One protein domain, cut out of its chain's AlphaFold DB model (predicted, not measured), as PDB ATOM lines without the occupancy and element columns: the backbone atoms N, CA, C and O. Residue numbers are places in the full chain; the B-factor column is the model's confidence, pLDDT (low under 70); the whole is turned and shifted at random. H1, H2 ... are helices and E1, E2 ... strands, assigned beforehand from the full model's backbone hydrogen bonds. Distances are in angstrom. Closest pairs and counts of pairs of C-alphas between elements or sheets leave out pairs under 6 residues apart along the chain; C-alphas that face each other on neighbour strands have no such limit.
ATOM      1  N   TRP A  22     186.092 166.440 219.658       89.44
ATOM      2  CA  TRP A  22     184.807 165.997 219.135       89.44
ATOM      3  C   TRP A  22     184.885 165.822 217.625       89.44
ATOM      4  O   TRP A  22     185.403 166.671 216.903       89.44
ATOM      5  N   LEU A  23     184.315 164.737 217.121       91.25
ATOM      6  CA  LEU A  23     183.955 164.599 215.721       91.25
ATOM      7  C   LEU A  23     182.489 164.997 215.575       91.25
ATOM      8  O   LEU A  23     181.590 164.320 216.073       91.25
ATOM      9  N   VAL A  24     182.250 166.101 214.874       94.56
ATOM     10  CA  VAL A  24     180.908 166.529 214.487       94.56
ATOM     11  C   VAL A  24     180.542 165.822 213.192       94.56
ATOM     12  O   VAL A  24     181.231 165.982 212.179       94.56
ATOM     13  N   VAL A  25     179.468 165.041 213.222       94.94
ATOM     14  CA  VAL A  25     179.028 164.204 212.107       94.94
ATOM     15  C   VAL A  25     177.724 164.754 211.548       94.94
ATOM     16  O   VAL A  25     176.703 164.784 212.229       94.94
ATOM     17  N   PHE A  26     177.760 165.158 210.284       95.62
ATOM     18  CA  PHE A  26     176.598 165.548 209.493       95.62
ATOM     19  C   PHE A  26     176.191 164.374 208.615       95.62
ATOM     20  O   PHE A  26     177.050 163.787 207.955       95.62
ATOM     21  N   LEU A  27     174.913 164.015 208.612       94.31
ATOM     22  CA  LEU A  27     174.409 162.878 207.845       94.31
ATOM     23  C   LEU A  27     172.929 163.046 207.507       94.31
ATOM     24  O   LEU A  27     172.252 163.934 208.033       94.31
ATOM     25  N   ASP A  28     172.431 162.180 206.632       91.00
ATOM     26  CA  ASP A  28     170.996 162.022 206.413       91.00
ATOM     27  C   ASP A  28     170.445 160.957 207.369       91.00
ATOM     28  O   ASP A  28     170.982 159.844 207.387       91.00
ATOM     29  N   PRO A  29     169.419 161.272 208.185       87.69
ATOM     30  CA  PRO A  29     168.819 160.279 209.064       87.69
ATOM     31  C   PRO A  29     168.173 159.165 208.223       87.69
ATOM     32  O   PRO A  29     167.811 159.409 207.065       87.69
ATOM     33  N   PRO A  30     168.026 157.947 208.775       85.81
ATOM     34  CA  PRO A  30     167.270 156.900 208.101       85.81
ATOM     35  C   PRO A  30     165.846 157.389 207.811       85.81
ATOM     36  O   PRO A  30     165.267 158.152 208.587       85.81
ATOM     37  N   GLU A  31     165.297 156.966 206.673       88.12
ATOM     38  CA  GLU A  31     163.896 157.232 206.359       88.12
ATOM     39  C   GLU A  31     163.015 156.518 207.396       88.12
ATOM     40  O   GLU A  31     163.279 155.352 207.706       88.12
ATOM     41  N   PRO A  32     162.002 157.199 207.955       90.00
ATOM     42  CA  PRO A  32     161.109 156.579 208.916       90.00
ATOM     43  C   PRO A  32     160.288 155.474 208.244       90.00
ATOM     44  O   PRO A  32     159.867 155.605 207.090       90.00
ATOM     45  N   GLY A  33     160.051 154.399 208.986       91.31
ATOM     46  CA  GLY A  33     159.210 153.288 208.574       91.31
ATOM     47  C   GLY A  33     157.717 153.648 208.552       91.31
ATOM     48  O   GLY A  33     157.306 154.726 208.998       91.31
ATOM     49  N   PRO A  34     156.869 152.741 208.038       91.31
ATOM     50  CA  PRO A  34     155.420 152.940 208.028       91.31
ATOM     51  C   PRO A  34     154.841 153.083 209.444       91.31
ATOM     52  O   PRO A  34     153.937 153.900 209.633       91.31
ATOM     53  N   ASP A  35     155.421 152.379 210.420       93.56
ATOM     54  CA  ASP A  35     154.967 152.328 211.818       93.56
ATOM     55  C   ASP A  35     155.486 153.488 212.686       93.56
ATOM     56  O   ASP A  35     155.095 153.632 213.846       93.56
ATOM     57  N   ASP A  36     156.347 154.355 212.142       88.12
ATOM     58  CA  ASP A  36     156.849 155.512 212.879       88.12
ATOM     59  C   ASP A  36     155.744 156.554 213.146       88.12
ATOM     60  O   ASP A  36     154.883 156.803 212.287       88.12
ATOM     61  N   PRO A  37     155.795 157.271 214.292       89.44
ATOM     62  CA  PRO A  37     154.835 158.322 214.611       89.44
ATOM     63  C   PRO A  37     154.691 159.352 213.483       89.44
ATOM     64  O   PRO A  37     155.685 159.836 212.935       89.44
ATOM     65  N   LEU A  38     153.453 159.768 213.185       91.00
ATOM     66  CA  LEU A  38     153.162 160.750 212.129       91.00
ATOM     67  C   LEU A  38     154.063 162.003 212.182       91.00
ATOM     68  O   LEU A  38     154.582 162.374 211.126       91.00
ATOM     69  N   PRO A  39     154.340 162.616 213.351       87.94
ATOM     70  CA  PRO A  39     155.235 163.770 213.424       87.94
ATOM     71  C   PRO A  39     156.660 163.489 212.927       87.94
ATOM     72  O   PRO A  39     157.251 164.352 212.285       87.94
ATOM     73  N   ASN A  40     157.198 162.283 213.148       86.56
ATOM     74  CA  ASN A  40     158.529 161.902 212.661       86.56
ATOM     75  C   ASN A  40     158.536 161.774 211.134       86.56
ATOM     76  O   ASN A  40     159.456 162.254 210.473       86.56
ATOM     77  N   ARG A  41     157.476 161.195 210.557       90.69
ATOM     78  CA  ARG A  41     157.312 161.069 209.098       90.69
ATOM     79  C   ARG A  41     157.165 162.433 208.419       90.69
ATOM     80  O   ARG A  41     157.769 162.671 207.374       90.69
ATOM     81  N   LEU A  42     156.400 163.346 209.021       91.06
ATOM     82  CA  LEU A  42     156.264 164.724 208.535       91.06
ATOM     83  C   LEU A  42     157.587 165.490 208.633       91.06
ATOM     84  O   LEU A  42     157.985 166.140 207.666       91.06
ATOM     85  N   LEU A  43     158.301 165.359 209.754       88.69
ATOM     86  CA  LEU A  43     159.626 165.949 209.916       88.69
ATOM     87  C   LEU A  43     160.603 165.418 208.861       88.69
ATOM     88  O   LEU A  43     161.278 166.213 208.218       88.69
ATOM     89  N   ALA A  44     160.647 164.104 208.623       88.62
ATOM     90  CA  ALA A  44     161.516 163.514 207.607       88.62
ATOM     91  C   ALA A  44     161.243 164.090 206.208       88.62
ATOM     92  O   ALA A  44     162.183 164.437 205.494       88.62
ATOM     93  N   ARG A  45     159.968 164.286 205.843       92.06
ATOM     94  CA  ARG A  45     159.591 164.965 204.592       92.06
ATOM     95  C   ARG A  45     160.073 166.414 204.559       92.06
ATOM     96  O   ARG A  45     160.648 166.823 203.556       92.06
ATOM     97  N   ALA A  46     159.901 167.165 205.645       90.44
ATOM     98  CA  ALA A  46     160.388 168.542 205.737       90.44
ATOM     99  C   ALA A  46     161.922 168.624 205.615       90.44
ATOM    100  O   ALA A  46     162.446 169.494 204.918       90.44
ATOM    101  N   LEU A  47     162.657 167.678 206.209       89.44
ATOM    102  CA  LEU A  47     164.118 167.604 206.114       89.44
ATOM    103  C   LEU A  47     164.615 167.358 204.681       89.44
ATOM    104  O   LEU A  47     165.763 167.687 204.385       89.44
ATOM    105  N   ARG A  48     163.782 166.849 203.763       90.19
ATOM    106  CA  ARG A  48     164.161 166.701 202.343       90.19
ATOM    107  C   ARG A  48     164.386 168.040 201.639       90.19
ATOM    108  O   ARG A  48     165.094 168.059 200.638       90.19
ATOM    109  N   LEU A  49     163.861 169.142 202.183       90.81
ATOM    110  CA  LEU A  49     164.152 170.503 201.713       90.81
ATOM    111  C   LEU A  49     165.593 170.935 202.033       90.81
ATOM    112  O   LEU A  49     166.120 171.866 201.424       90.81
ATOM    113  N   LEU A  50     166.250 170.273 202.991       89.12
ATOM    114  CA  LEU A  50     167.647 170.525 203.322       89.12
ATOM    115  C   LEU A  50     168.583 169.762 202.377       89.12
ATOM    116  O   LEU A  50     168.261 168.700 201.835       89.12
ATOM    117  N   ARG A  51     169.802 170.294 202.227       88.69
ATOM    118  CA  ARG A  51     170.854 169.685 201.404       88.69
ATOM    119  C   ARG A  51     171.134 168.241 201.873       88.69
ATOM    120  O   ARG A  51     171.359 168.059 203.070       88.69
ATOM    121  N   PRO A  52     171.211 167.255 200.958       88.00
ATOM    122  CA  PRO A  52     171.660 165.902 201.291       88.00
ATOM    123  C   PRO A  52     173.013 165.898 202.020       88.00
ATOM    124  O   PRO A  52     173.894 166.719 201.729       88.00
ATOM    125  N   GLY A  53     173.157 165.001 202.989       86.06
ATOM    126  CA  GLY A  53     174.279 164.919 203.927       86.06
ATOM    127  C   GLY A  53     174.272 165.984 205.034       86.06
ATOM    128  O   GLY A  53     175.225 166.055 205.806       86.06
ATOM    129  N   PHE A  54     173.238 166.830 205.110       92.00
ATOM    130  CA  PHE A  54     173.087 167.907 206.102       92.00
ATOM    131  C   PHE A  54     171.662 167.993 206.661       92.00
ATOM    132  O   PHE A  54     171.157 169.087 206.940       92.00
ATOM    133  N   ARG A  55     170.997 166.850 206.814       92.50
ATOM    134  CA  ARG A  55     169.648 166.776 207.392       92.50
ATOM    135  C   ARG A  55     169.669 166.536 208.896       92.50
ATOM    136  O   ARG A  55     168.717 166.892 209.578       92.50
ATOM    137  N   HIS A  56     170.767 165.993 209.410       93.88
ATOM    138  CA  HIS A  56     170.980 165.736 210.825       93.88
ATOM    139  C   HIS A  56     172.424 166.028 211.235       93.88
ATOM    140  O   HIS A  56     173.332 166.014 210.397       93.88
ATOM    141  N   VAL A  57     172.632 166.290 212.524       95.25
ATOM    142  CA  VAL A  57     173.963 166.427 213.115       95.25
ATOM    143  C   VAL A  57     174.015 165.738 214.475       95.25
ATOM    144  O   VAL A  57     173.101 165.871 215.287       95.25
ATOM    145  N   LEU A  58     175.102 165.012 214.709       95.12
ATOM    146  CA  LEU A  58     175.449 164.403 215.989       95.12
ATOM    147  C   LEU A  58     176.925 164.666 216.297       95.12
ATOM    148  O   LEU A  58     177.681 165.101 215.422       95.12
ATOM    149  N   ALA A  59     177.343 164.407 217.530       93.38
ATOM    150  CA  ALA A  59     178.732 164.560 217.939       93.38
ATOM    151  C   ALA A  59     179.227 163.288 218.619       93.38
ATOM    152  O   ALA A  59     178.498 162.682 219.405       93.38
ATOM    153  N   ILE A  60     180.466 162.895 218.327       91.44
ATOM    154  CA  ILE A  60     181.131 161.797 219.025       91.44
ATOM    155  C   ILE A  60     182.479 162.241 219.583       91.44
ATOM    156  O   ILE A  60     183.150 163.072 218.978       91.44
ATOM    157  N   SER A  61     182.891 161.695 220.719       88.12
ATOM    158  CA  SER A  61     184.174 162.004 221.360       88.12
ATOM    159  C   SER A  61     184.810 160.714 221.873       88.12
ATOM    160  O   SER A  61     184.073 159.825 222.308       88.12
ATOM    161  N   PRO A  62     186.141 160.542 221.785       83.50
ATOM    162  CA  PRO A  62     186.784 159.362 222.339       83.50
ATOM    163  C   PRO A  62     186.580 159.335 223.858       83.50
ATOM    164  O   PRO A  62     186.814 160.328 224.547       83.50
ATOM    165  N   VAL A  63     186.153 158.192 224.393       79.25
ATOM    166  CA  VAL A  63     186.111 157.987 225.843       79.25
ATOM    167  C   VAL A  63     187.539 157.759 226.316       79.25
ATOM    168  O   VAL A  63     188.097 156.680 226.122       79.25
ATOM    169  N   VAL A  64     188.134 158.779 226.931       68.38
ATOM    170  CA  VAL A  64     189.445 158.665 227.572       68.38
ATOM    171  C   VAL A  64     189.224 158.216 229.014       68.38
ATOM    172  O   VAL A  64     188.752 158.983 229.850       68.38
ATOM    173  N   GLY A  65     189.521 156.949 229.300       58.06
ATOM    174  CA  GLY A  65     189.696 156.476 230.671       58.06
ATOM    175  C   GLY A  65     191.132 156.730 231.122       58.06
ATOM    176  O   GLY A  65     192.040 156.715 230.292       58.06
ATOM    177  N   ALA A  66     191.351 156.945 232.420       44.50
ATOM    178  CA  ALA A  66     192.691 156.995 232.998       44.50
ATOM    179  C   ALA A  66     193.448 155.690 232.667       44.50
ATOM    180  O   ALA A  66     193.222 154.665 233.304       44.50
ATOM    181  N   GLY A  67     194.289 155.721 231.630       50.06
ATOM    182  CA  GLY A  67     195.189 154.630 231.246       50.06
ATOM    183  C   GLY A  67     194.813 153.785 230.022       50.06
ATOM    184  O   GLY A  67     195.630 152.956 229.644       50.06
ATOM    185  N   ASP A  68     193.655 153.976 229.374       55.44
ATOM    186  CA  ASP A  68     193.280 153.149 228.206       55.44
ATOM    187  C   ASP A  68     192.671 153.973 227.051       55.44
ATOM    188  O   ASP A  68     191.460 154.249 227.038       55.44
ATOM    189  N   PRO A  69     193.492 154.398 226.069       54.34
ATOM    190  CA  PRO A  69     193.030 155.024 224.835       54.34
ATOM    191  C   PRO A  69     192.390 153.970 223.914       54.34
ATOM    192  O   PRO A  69     192.952 153.588 222.892       54.34
ATOM    193  N   GLY A  70     191.197 153.487 224.267       58.56
ATOM    194  CA  GLY A  70     190.566 152.404 223.504       58.56
ATOM    195  C   GLY A  70     189.126 152.040 223.857       58.56
ATOM    196  O   GLY A  70     188.518 151.255 223.138       58.56
ATOM    197  N   ARG A  71     188.522 152.609 224.910       70.69
ATOM    198  CA  ARG A  71     187.214 152.131 225.408       70.69
ATOM    199  C   ARG A  71     186.015 152.378 224.486       70.69
ATOM    200  O   ARG A  71     184.996 151.713 224.641       70.69
ATOM    201  N   GLY A  72     186.116 153.305 223.536       80.44
ATOM    202  CA  GLY A  72     185.060 153.575 222.562       80.44
ATOM    203  C   GLY A  72     184.788 155.056 222.352       80.44
ATOM    204  O   GLY A  72     185.595 155.916 222.703       80.44
ATOM    205  N   TRP A  73     183.641 155.342 221.749       85.06
ATOM    206  CA  TRP A  73     183.200 156.694 221.422       85.06
ATOM    207  C   TRP A  73     181.947 157.034 222.208       85.06
ATOM    208  O   TRP A  73     180.935 156.352 222.069       85.06
ATOM    209  N   LEU A  74     181.994 158.105 222.995       87.50
ATOM    210  CA  LEU A  74     180.795 158.735 223.523       87.50
ATOM    211  C   LEU A  74     180.027 159.308 222.336       87.50
ATOM    212  O   LEU A  74     180.573 160.111 221.584       87.50
ATOM    213  N   VAL A  75     178.777 158.902 222.177       90.06
ATOM    214  CA  VAL A  75     177.876 159.359 221.126       90.06
ATOM    215  C   VAL A  75     176.818 160.257 221.741       90.06
ATOM    216  O   VAL A  75     176.075 159.836 222.623       90.06
ATOM    217  N   CYS A  76     176.733 161.482 221.232       91.44
ATOM    218  CA  CYS A  76     175.679 162.440 221.517       91.44
ATOM    219  C   CYS A  76     174.827 162.626 220.261       91.44
ATOM    220  O   CYS A  76     175.241 163.283 219.301       91.44
ATOM    221  N   ASN A  77     173.643 162.015 220.260       92.19
ATOM    222  CA  ASN A  77     172.699 162.017 219.149       92.19
ATOM    223  C   ASN A  77     171.387 162.720 219.551       92.19
ATOM    224  O   ASN A  77     170.441 162.064 219.997       92.19
ATOM    225  N   PRO A  78     171.312 164.053 219.421       90.00
ATOM    226  CA  PRO A  78     170.099 164.804 219.720       90.00
ATOM    227  C   PRO A  78     169.029 164.598 218.643       90.00
ATOM    228  O   PRO A  78     169.078 165.221 217.592       90.00
ATOM    229  N   GLY A  79     168.042 163.746 218.893       83.81
ATOM    230  CA  GLY A  79     166.862 163.590 218.041       83.81
ATOM    231  C   GLY A  79     165.796 164.663 218.287       83.81
ATOM    232  O   GLY A  79     165.879 165.461 219.215       83.81
ATOM    233  N   ALA A  80     164.735 164.650 217.475       75.88
ATOM    234  CA  ALA A  80     163.648 165.634 217.555       75.88
ATOM    235  C   ALA A  80     162.857 165.613 218.878       75.88
ATOM    236  O   ALA A  80     162.164 166.575 219.196       75.88
ATOM    237  N   ARG A  81     162.912 164.502 219.622       76.12
ATOM    238  CA  ARG A  81     162.138 164.277 220.857       76.12
ATOM    239  C   ARG A  81     162.961 163.754 222.027       76.12
ATOM    240  O   ARG A  81     162.453 163.679 223.138       76.12
ATOM    241  N   ALA A  82     164.197 163.348 221.773       81.94
ATOM    242  CA  ALA A  82     165.035 162.682 222.750       81.94
ATOM    243  C   ALA A  82     166.500 162.980 222.457       81.94
ATOM    244  O   ALA A  82     166.905 163.053 221.299       81.94
ATOM    245  N   LEU A  83     167.290 163.102 223.514       85.75
ATOM    246  CA  LEU A  83     168.738 163.131 223.431       85.75
ATOM    247  C   LEU A  83     169.264 161.715 223.670       85.75
ATOM    248  O   LEU A  83     169.169 161.199 224.780       85.75
ATOM    249  N   GLY A  84     169.803 161.085 222.627       86.31
ATOM    250  CA  GLY A  84     170.494 159.809 222.754       86.31
ATOM    251  C   GLY A  84     171.923 160.024 223.243       86.31
ATOM    252  O   GLY A  84     172.694 160.725 222.586       86.31
ATOM    253  N   LEU A  85     172.274 159.403 224.365       86.88
ATOM    254  CA  LEU A  85     173.641 159.317 224.874       86.88
ATOM    255  C   LEU A  85     174.027 157.844 224.998       86.88
ATOM    256  O   LEU A  85     173.239 157.040 225.489       86.88
ATOM    257  N   GLY A  86     175.228 157.484 224.560       85.06
ATOM    258  CA  GLY A  86     175.715 156.110 224.665       85.06
ATOM    259  C   GLY A  86     177.194 155.994 224.339       85.06
ATOM    260  O   GLY A  86     177.808 156.954 223.884       85.06
ATOM    261  N   VAL A  87     177.770 154.815 224.565       85.81
ATOM    262  CA  VAL A  87     179.150 154.505 224.174       85.81
ATOM    263  C   VAL A  87     179.109 153.468 223.064       85.81
ATOM    264  O   VAL A  87     178.484 152.422 223.216       85.81
ATOM    265  N   ALA A  88     179.760 153.767 221.944       83.38
ATOM    266  CA  ALA A  88     179.849 152.875 220.799       83.38
ATOM    267  C   ALA A  88     181.263 152.271 220.679       83.38
ATOM    268  O   ALA A  88     182.247 152.972 220.952       83.38
ATOM    269  N   PRO A  89     181.404 151.001 220.247       81.88
ATOM    270  CA  PRO A  89     182.707 150.362 220.101       81.88
ATOM    271  C   PRO A  89     183.626 151.124 219.126       81.88
ATOM    272  O   PRO A  89     183.157 151.622 218.093       81.88
ATOM    273  N   PRO A  90     184.941 151.198 219.400       74.88
ATOM    274  CA  PRO A  90     185.883 152.032 218.649       74.88
ATOM    275  C   PRO A  90     185.993 151.649 217.167       74.88
ATOM    276  O   PRO A  90     185.861 152.506 216.290       74.88
ATOM    277  N   HIS A  91     186.197 150.362 216.877       75.44
ATOM    278  CA  HIS A  91     186.466 149.883 215.519       75.44
ATOM    279  C   HIS A  91     185.238 149.924 214.607       75.44
ATOM    280  O   HIS A  91     185.357 150.215 213.416       75.44
ATOM    281  N   GLU A  92     184.056 149.638 215.146       78.06
ATOM    282  CA  GLU A  92     182.826 149.594 214.357       78.06
ATOM    283  C   GLU A  92     182.339 151.001 214.002       78.06
ATOM    284  O   GLU A  92     182.060 151.284 212.834       78.06
ATOM    285  N   THR A  93     182.351 151.911 214.980       80.12
ATOM    286  CA  THR A  93     181.891 153.297 214.807       80.12
ATOM    287  C   THR A  93     182.667 154.009 213.706       80.12
ATOM    288  O   THR A  93     182.077 154.544 212.764       80.12
ATOM    289  N   LEU A  94     184.001 153.967 213.773       81.94
ATOM    290  CA  LEU A  94     184.842 154.611 212.767       81.94
ATOM    291  C   LEU A  94     184.699 153.947 211.398       81.94
ATOM    292  O   LEU A  94     184.581 154.656 210.403       81.94
ATOM    293  N   ARG A  95     184.624 152.610 211.316       84.62
ATOM    294  CA  ARG A  95     184.420 151.915 210.032       84.62
ATOM    295  C   ARG A  95     183.119 152.328 209.350       84.62
ATOM    296  O   ARG A  95     183.126 152.576 208.138       84.62
ATOM    297  N   VAL A  96     182.017 152.395 210.097       85.69
ATOM    298  CA  VAL A  96     180.710 152.817 209.571       85.69
ATOM    299  C   VAL A  96     180.773 154.270 209.110       85.69
ATOM    300  O   VAL A  96     180.410 154.560 207.968       85.69
ATOM    301  N   LEU A  97     181.310 155.171 209.936       86.44
ATOM    302  CA  LEU A  97     181.446 156.584 209.579       86.44
ATOM    303  C   LEU A  97     182.339 156.787 208.353       86.44
ATOM    304  O   LEU A  97     181.933 157.464 207.409       86.44
ATOM    305  N   SER A  98     183.507 156.149 208.297       86.38
ATOM    306  CA  SER A  98     184.403 156.210 207.138       86.38
ATOM    307  C   SER A  98     183.746 155.669 205.867       86.38
ATOM    308  O   SER A  98     184.013 156.172 204.775       86.38
ATOM    309  N   ARG A  99     182.885 154.648 205.963       87.44
ATOM    310  CA  ARG A  99     182.097 154.166 204.818       87.44
ATOM    311  C   ARG A  99     181.078 155.216 204.367       87.44
ATOM    312  O   ARG A  99     181.038 155.525 203.179       87.44
ATOM    313  N   LEU A 100     180.304 155.786 205.290       86.06
ATOM    314  CA  LEU A 100     179.291 156.800 204.973       86.06
ATOM    315  C   LEU A 100     179.909 158.071 204.378       86.06
ATOM    316  O   LEU A 100     179.363 158.631 203.427       86.06
ATOM    317  N   VAL A 101     181.066 158.497 204.891       88.25
ATOM    318  CA  VAL A 101     181.817 159.640 204.352       88.25
ATOM    319  C   VAL A 101     182.296 159.358 202.929       88.25
ATOM    320  O   VAL A 101     182.065 160.179 202.045       88.25
ATOM    321  N   ARG A 102     182.886 158.180 202.667       87.44
ATOM    322  CA  ARG A 102     183.315 157.786 201.310       87.44
ATOM    323  C   ARG A 102     182.158 157.710 200.312       87.44
ATOM    324  O   ARG A 102     182.353 157.998 199.141       87.44
ATOM    325  N   GLN A 103     180.961 157.358 200.774       85.88
ATOM    326  CA  GLN A 103     179.744 157.338 199.956       85.88
ATOM    327  C   GLN A 103     179.114 158.729 199.764       85.88
ATOM    328  O   GLN A 103     178.063 158.838 199.140       85.88
ATOM    329  N   GLY A 104     179.686 159.792 200.344       83.56
ATOM    330  CA  GLY A 104     179.106 161.138 200.312       83.56
ATOM    331  C   GLY A 104     177.827 161.296 201.146       83.56
ATOM    332  O   GLY A 104     177.172 162.335 201.067       83.56
ATOM    333  N   ARG A 105     177.479 160.288 201.957       83.56
ATOM    334  CA  ARG A 105     176.269 160.241 202.801       83.56
ATOM    335  C   ARG A 105     176.474 160.848 204.187       83.56
ATOM    336  O   ARG A 105     175.503 161.097 204.896       83.56
ATOM    337  N   ALA A 106     177.726 161.076 204.571       89.88
ATOM    338  CA  ALA A 106     178.085 161.775 205.792       89.88
ATOM    339  C   ALA A 106     179.272 162.718 205.571       89.88
ATOM    340  O   ALA A 106     180.054 162.569 204.630       89.88
ATOM    341  N   ARG A 107     179.433 163.682 206.473       93.19
ATOM    342  CA  ARG A 107     180.611 164.546 206.582       93.19
ATOM    343  C   ARG A 107     181.022 164.601 208.040       93.19
ATOM    344  O   ARG A 107     180.181 164.844 208.896       93.19
ATOM    345  N   CYS A 108     182.304 164.403 208.313       91.94
ATOM    346  CA  CYS A 108     182.845 164.476 209.666       91.94
ATOM    347  C   CYS A 108     183.823 165.644 209.760       91.94
ATOM    348  O   CYS A 108     184.648 165.829 208.864       91.94
ATOM    349  N   VAL A 109     183.740 166.420 210.836       91.56
ATOM    350  CA  VAL A 109     184.685 167.500 211.120       91.56
ATOM    351  C   VAL A 109     185.193 167.338 212.543       91.56
ATOM    352  O   VAL A 109     184.409 167.355 213.486       91.56
ATOM    353  N   ALA A 110     186.508 167.187 212.686       90.25
ATOM    354  CA  ALA A 110     187.161 167.240 213.985       90.25
ATOM    355  C   ALA A 110     187.149 168.677 214.520       90.25
ATOM    356  O   ALA A 110     187.514 169.615 213.802       90.25
ATOM    357  N   VAL A 111     186.715 168.832 215.764       88.12
ATOM    358  CA  VAL A 111     186.633 170.097 216.484       88.12
ATOM    359  C   VAL A 111     187.178 169.867 217.881       88.12
ATOM    360  O   VAL A 111     186.729 168.986 218.607       88.12
ATOM    361  N   THR A 112     188.145 170.684 218.259       85.50
ATOM    362  CA  THR A 112     188.584 170.811 219.641       85.50
ATOM    363  C   THR A 112     187.536 171.651 220.360       85.50
ATOM    364  O   THR A 112     187.401 172.839 220.051       85.50
ATOM    365  N   ALA A 113     186.724 171.037 221.228       75.69
ATOM    366  CA  ALA A 113     185.678 171.782 221.919       75.69
ATOM    367  C   ALA A 113     186.304 172.886 222.770       75.69
ATOM    368  O   ALA A 113     187.296 172.678 223.471       75.69
ATOM    369  N   ARG A 114     185.697 174.068 222.693       69.19
ATOM    370  CA  ARG A 114     185.895 175.121 223.690       69.19
ATOM    371  C   ARG A 114     185.036 174.788 224.909       69.19
ATOM    372  O   ARG A 114     184.223 173.864 224.840       69.19
ATOM    373  N   GLU A 115     185.195 175.529 226.006       64.81
ATOM    374  CA  GLU A 115     184.231 175.452 227.110       64.81
ATOM    375  C   GLU A 115     182.799 175.456 226.544       64.81
ATOM    376  O   GLU A 115     182.513 176.283 225.665       64.81
ATOM    377  N   PRO A 116     181.914 174.536 226.986       60.62
ATOM    378  CA  PRO A 116     180.539 174.496 226.511       60.62
ATOM    379  C   PRO A 116     179.928 175.892 226.630       60.62
ATOM    380  O   PRO A 116     179.838 176.461 227.719       60.62
ATOM    381  N   ALA A 117     179.556 176.489 225.500       54.19
ATOM    382  CA  ALA A 117     179.150 177.891 225.485       54.19
ATOM    383  C   ALA A 117     177.835 178.024 226.253       54.19
ATOM    384  O   ALA A 117     176.854 177.478 225.775       54.19
ATOM    385  N   ARG A 118     177.784 178.710 227.407       54.34
ATOM    386  CA  ARG A 118     176.584 178.803 228.277       54.34
ATOM    387  C   ARG A 118     175.271 178.802 227.473       54.34
ATOM    388  O   ARG A 118     174.975 179.763 226.765       54.34
ATOM    389  N   MET A 119     174.491 177.721 227.571       45.69
ATOM    390  CA  MET A 119     173.200 177.626 226.889       45.69
ATOM    391  C   MET A 119     172.158 178.373 227.713       45.69
ATOM    392  O   MET A 119     171.828 177.961 228.821       45.69
ATOM    393  N   GLN A 120     171.601 179.448 227.163       51.91
ATOM    394  CA  GLN A 120     170.288 179.927 227.585       51.91
ATOM    395  C   GLN A 120     169.275 179.353 226.595       51.91
ATOM    396  O   GLN A 120     169.227 179.836 225.459       51.91
ATOM    397  N   PRO A 121     168.508 178.306 226.950       50.28
ATOM    398  CA  PRO A 121     167.509 177.765 226.044       50.28
ATOM    399  C   PRO A 121     166.434 178.830 225.806       50.28
ATOM    400  O   PRO A 121     165.567 179.074 226.637       50.28
ATOM    401  N   ARG A 122     166.521 179.502 224.657       47.06
ATOM    402  CA  ARG A 122     165.488 180.393 224.129       47.06
ATOM    403  C   ARG A 122     164.866 179.710 222.911       47.06
ATOM    404  O   ARG A 122     165.290 179.951 221.784       47.06
ATOM    405  N   GLY A 123     163.902 178.814 223.139       58.41
ATOM    406  CA  GLY A 123     163.112 178.173 222.077       58.41
ATOM    407  C   GLY A 123     163.330 176.664 221.899       58.41
ATOM    408  O   GLY A 123     163.607 175.945 222.854       58.41
ATOM    409  N   LEU A 124     163.133 176.183 220.665       64.06
ATOM    410  CA  LEU A 124     163.109 174.762 220.290       64.06
ATOM    411  C   LEU A 124     164.505 174.127 220.334       64.06
ATOM    412  O   LEU A 124     165.367 174.565 219.583       64.06
ATOM    413  N   PHE A 125     164.688 173.066 221.128       72.00
ATOM    414  CA  PHE A 125     165.918 172.266 221.216       72.00
ATOM    415  C   PHE A 125     166.169 171.468 219.928       72.00
ATOM    416  O   PHE A 125     165.651 170.367 219.753       72.00
ATOM    417  N   THR A 126     166.966 172.016 219.010       86.75
ATOM    418  CA  THR A 126     167.333 171.315 217.767       86.75
ATOM    419  C   THR A 126     168.650 170.552 217.903       86.75
ATOM    420  O   THR A 126     169.513 170.904 218.712       86.75
ATOM    421  N   CYS A 127     168.851 169.541 217.050       90.06
ATOM    422  CA  CYS A 127     170.119 168.810 216.968       90.06
ATOM    423  C   CYS A 127     171.321 169.741 216.758       90.06
ATOM    424  O   CYS A 127     172.378 169.561 217.358       90.06
ATOM    425  N   VAL A 128     171.119 170.803 215.976       92.25
ATOM    426  CA  VAL A 128     172.124 171.829 215.702       92.25
ATOM    427  C   VAL A 128     172.483 172.612 216.956       92.25
ATOM    428  O   VAL A 128     173.667 172.784 217.225       92.25
ATOM    429  N   GLN A 129     171.497 173.065 217.729       89.31
ATOM    430  CA  GLN A 129     171.755 173.827 218.950       89.31
ATOM    431  C   GLN A 129     172.499 173.008 219.999       89.31
ATOM    432  O   GLN A 129     173.443 173.516 220.597       89.31
ATOM    433  N   ILE A 130     172.099 171.749 220.202       89.75
ATOM    434  CA  ILE A 130     172.737 170.869 221.186       89.75
ATOM    435  C   ILE A 130     174.193 170.617 220.793       89.75
ATOM    436  O   ILE A 130     175.090 170.796 221.614       89.75
ATOM    437  N   VAL A 131     174.447 170.270 219.528       92.12
ATOM    438  CA  VAL A 131     175.818 170.039 219.057       92.12
ATOM    439  C   VAL A 131     176.642 171.324 219.101       92.12
ATOM    440  O   VAL A 131     177.781 171.283 219.546       92.12
ATOM    441  N   ALA A 132     176.084 172.464 218.689       90.75
ATOM    442  CA  ALA A 132     176.773 173.750 218.730       90.75
ATOM    443  C   ALA A 132     177.141 174.158 220.166       90.75
ATOM    444  O   ALA A 132     178.268 174.583 220.408       90.75
ATOM    445  N   HIS A 133     176.229 173.960 221.122       87.25
ATOM    446  CA  HIS A 133     176.489 174.169 222.544       87.25
ATOM    447  C   HIS A 133     177.634 173.283 223.046       87.25
ATOM    448  O   HIS A 133     178.587 173.788 223.641       87.25
ATOM    449  N   LEU A 134     177.562 171.984 222.738       87.00
ATOM    450  CA  LEU A 134     178.534 170.975 223.153       87.00
ATOM    451  C   LEU A 134     179.962 171.298 222.699       87.00
ATOM    452  O   LEU A 134     180.907 171.075 223.445       87.00
ATOM    453  N   ILE A 135     180.118 171.840 221.488       87.69
ATOM    454  CA  ILE A 135     181.430 172.194 220.924       87.69
ATOM    455  C   ILE A 135     181.829 173.661 221.165       87.69
ATOM    456  O   ILE A 135     182.869 174.099 220.670       87.69
ATOM    457  N   GLY A 136     181.015 174.435 221.890       86.88
ATOM    458  CA  GLY A 136     181.298 175.838 222.209       86.88
ATOM    459  C   GLY A 136     181.165 176.804 221.024       86.88
ATOM    460  O   GLY A 136     181.872 177.810 220.955       86.88
ATOM    461  N   VAL A 137     180.279 176.513 220.069       87.06
ATOM    462  CA  VAL A 137     180.044 177.329 218.867       87.06
ATOM    463  C   VAL A 137     178.730 178.103 218.989       87.06
ATOM    464  O   VAL A 137     177.667 177.491 219.088       87.06
ATOM    465  N   PRO A 138     178.747 179.447 218.911       84.31
ATOM    466  CA  PRO A 138     177.516 180.230 218.882       84.31
ATOM    467  C   PRO A 138     176.668 179.877 217.655       84.31
ATOM    468  O   PRO A 138     177.170 179.885 216.526       84.31
ATOM    469  N   CYS A 139     175.377 179.611 217.850       82.75
ATOM    470  CA  CYS A 139     174.441 179.343 216.761       82.75
ATOM    471  C   CYS A 139     173.118 180.100 216.948       82.75
ATOM    472  O   CYS A 139     172.691 180.379 218.064       82.75
ATOM    473  N   HIS A 140     172.480 180.448 215.830       82.75
ATOM    474  CA  HIS A 140     171.145 181.044 215.820       82.75
ATOM    475  C   HIS A 140     170.079 179.946 216.010       82.75
ATOM    476  O   HIS A 140     170.289 178.837 215.511       82.75
ATOM    477  N   PRO A 141     168.914 180.214 216.634       74.19
ATOM    478  CA  PRO A 141     167.876 179.202 216.857       74.19
ATOM    479  C   PRO A 141     167.331 178.506 215.600       74.19
ATOM    480  O   PRO A 141     166.861 177.379 215.688       74.19
ATOM    481  N   PHE A 142     167.460 179.131 214.429       79.69
ATOM    482  CA  PHE A 142     167.060 178.561 213.132       79.69
ATOM    483  C   PHE A 142     168.246 178.071 212.288       79.69
ATOM    484  O   PHE A 142     168.164 177.980 211.063       79.69
ATOM    485  N   ALA A 143     169.391 177.802 212.919       87.81
ATOM    486  CA  ALA A 143     170.549 177.278 212.213       87.81
ATOM    487  C   ALA A 143     170.262 175.871 211.667       87.81
ATOM    488  O   ALA A 143     169.813 174.980 212.381       87.81
ATOM    489  N   THR A 144     170.573 175.659 210.389       93.00
ATOM    490  CA  THR A 144     170.541 174.332 209.761       93.00
ATOM    491  C   THR A 144     171.870 173.604 209.985       93.00
ATOM    492  O   THR A 144     172.895 174.267 210.198       93.00
ATOM    493  N   PRO A 145     171.926 172.264 209.853       94.50
ATOM    494  CA  PRO A 145     173.188 171.529 209.951       94.50
ATOM    495  C   PRO A 145     174.251 172.045 208.965       94.50
ATOM    496  O   PRO A 145     175.411 172.226 209.329       94.50
ATOM    497  N   ARG A 146     173.853 172.411 207.737       94.25
ATOM    498  CA  ARG A 146     174.751 173.063 206.763       94.25
ATOM    499  C   ARG A 146     175.248 174.431 207.247       94.25
ATOM    500  O   ARG A 146     176.385 174.806 206.964       94.25
ATOM    501  N   GLY A 147     174.399 175.201 207.928       93.88
ATOM    502  CA  GLY A 147     174.774 176.472 208.549       93.88
ATOM    503  C   GLY A 147     175.853 176.289 209.615       93.88
ATOM    504  O   GLY A 147     176.874 176.974 209.561       93.88
ATOM    505  N   LEU A 148     175.667 175.316 210.511       93.69
ATOM    506  CA  LEU A 148     176.664 174.961 211.522       93.69
ATOM    507  C   LEU A 148     177.978 174.495 210.883       93.69
ATOM    508  O   LEU A 148     179.034 174.995 211.256       93.69
ATOM    509  N   TRP A 149     177.923 173.621 209.874       94.62
ATOM    510  CA  TRP A 149     179.119 173.164 209.156       94.62
ATOM    511  C   TRP A 149     179.929 174.319 208.560       94.62
ATOM    512  O   TRP A 149     181.140 174.373 208.754       94.62
ATOM    513  N   ARG A 150     179.271 175.274 207.883       93.62
ATOM    514  CA  ARG A 150     179.952 176.462 207.332       93.62
ATOM    515  C   ARG A 150     180.630 177.283 208.423       93.62
ATOM    516  O   ARG A 150     181.740 177.757 208.220       93.62
ATOM    517  N   ARG A 151     179.973 177.433 209.575       91.62
ATOM    518  CA  ARG A 151     180.520 178.186 210.706       91.62
ATOM    519  C   ARG A 151     181.732 177.483 211.310       91.62
ATOM    520  O   ARG A 151     182.733 178.139 211.556       91.62
ATOM    521  N   ILE A 152     181.673 176.160 211.471       91.38
ATOM    522  CA  ILE A 152     182.823 175.362 211.915       91.38
ATOM    523  C   ILE A 152     183.985 175.488 210.928       91.38
ATOM    524  O   ILE A 152     185.112 175.726 211.349       91.38
ATOM    525  N   ALA A 153     183.713 175.366 209.627       89.06
ATOM    526  CA  ALA A 153     184.730 175.506 208.590       89.06
ATOM    527  C   ALA A 153     185.397 176.891 208.621       89.06
ATOM    528  O   ALA A 153     186.614 176.971 208.521       89.06
ATOM    529  N   ALA A 154     184.623 177.960 208.834       87.69
ATOM    530  CA  ALA A 154     185.140 179.325 208.911       87.69
ATOM    531  C   ALA A 154     186.027 179.600 210.139       87.69
ATOM    532  O   ALA A 154     186.853 180.494 210.078       87.69
ATOM    533  N   MET A 155     185.878 178.855 211.241       82.44
ATOM    534  CA  MET A 155     186.763 178.992 212.414       82.44
ATOM    535  C   MET A 155     188.072 178.202 212.283       82.44
ATOM    536  O   MET A 155     188.923 178.298 213.164       82.44
ATOM    537  N   ARG A 156     188.182 177.336 211.267       72.75
ATOM    538  CA  ARG A 156     189.386 176.541 210.981       72.75
ATOM    539  C   ARG A 156     190.304 177.205 209.950       72.75
ATOM    540  O   ARG A 156     191.406 176.700 209.761       72.75
ATOM    541  N   ALA A 157     189.810 178.234 209.260       56.72
ATOM    542  CA  ALA A 157     190.571 179.091 208.355       56.72
ATOM    543  C   ALA A 157     191.181 180.249 209.150       56.72
ATOM    544  O   ALA A 157     192.307 180.648 208.793       56.72
TER     545      ALA A 157
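AT A GLANCE: This is residues 22 to 157 of the 157 residues of an uncharacterized protein of Rhizobiales bacterium NRL2 (UniProt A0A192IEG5). A twisted sheet of five strands makes the core, with helices on both of its faces: H2 covers one face, and H3 and H4 cover the other. H1 lies off one end of the strands, away from the other helices, and the loop round Gly 67 in the E2 to E3 hairpin reaches out at the opposite end, so that these two make the longest axis. The printed part has 136 residues, with four named helices and five named strands in the order E1 H1 E2 E3 E4 H2 E5 H3 H4; the class is mixed, helices and strands. The sheet runs E4 E3 E2 E1 E5, antiparallel throughout. The whole is compact, with a radius of gyration of the C-alphas of 15.1 A and spans of 46 by 32 by 28 A.

IN THESE COORDINATES: Find C-alpha 22 at (184.807, 165.997, 219.135); there strand E1 begins, and it runs over residues 22 to 27 for 15.7 A. Ten residues on, helix H1 takes residues 38 to 47, 14.3 A long, from C-alpha 38 at (153.162, 160.750, 212.129). Strand E2 follows at residues 56 to 62, 20.6 A, then E3 at residues 73 to 78, 15.5 A, and E4 at residues 83 to 88, 15.3 A. Helix H2, residues 90 to 102, is the longest helix by residues and measures 18.4 A. Strand E5 takes residues 106 to 112, 19.6 A. Helix H3 holds residues 127 to 134, 10.7 A, and helix H4 residues 145 to 154, 14.3 A, ending at C-alpha 154, (185.140, 179.325, 208.911).

HOW THE PARTS SIT: Start at E1, an inner strand, and look to E5, an edge strand antiparallel to it at 160 degrees: N 24 and O 109 are 2.9 A apart, within hydrogen-bond range. E2 is its other antiparallel neighbour, at 152 degrees, with N 25 and O 58 at 2.8 A. E2, E3 and E4 form a meander, each strand the antiparallel neighbour of the one before, and both steps are hairpins. Look there for N 76 and O 59, 2.8 A apart, and for N 75 and O 86, also 2.8 A apart. Three layers result from helices on both faces of the sheet. H2 is on one face at a height of 8.9 A, over E3 and E1 and slantwise to the strands, at 45 degrees to E1 on the local plane; its closest C-alphas to E5 are Leu 100 and Ala 106, 5.2 A. On the opposite face H3 is at a height of 7.9 A, over E2 and only just over E3, on which 3 of its 8 C-alphas fall; it runs along the strands, at 4 degrees to E2 on the local plane. The closest C-alphas of H3 and E2 are Cys 127 and Val 57, 5.9 A. H4, on the same face as H3, is over E1 and E5 at a height of 9.8 A, slantwise at 36 degrees to E1 on the local plane. H3 and H4 only just touch, with 3 pairs of C-alphas within 8 A, the closest Val 128 and Pro 145 at 5.9 A; they run the same way at a steep tilt of 36 degrees, only just past shallow. H1 is not on the sheet and touches no helix. In H1, H2, H3 and H4 every O i to N i+4 pair is within hydrogen-bond range.

THE WHOLE: The two C-alphas farthest apart are those of Leu 38 and Gly 67, 46.6 A. The printed part has no cut and ends at the chain's last residue, Ala 157. The link from E5 to H3, residues 113 to 126, is long. The mean pLDDT of the printed part is 83.1; residues 64 to 70, 114 to 124 and 157 are under 70.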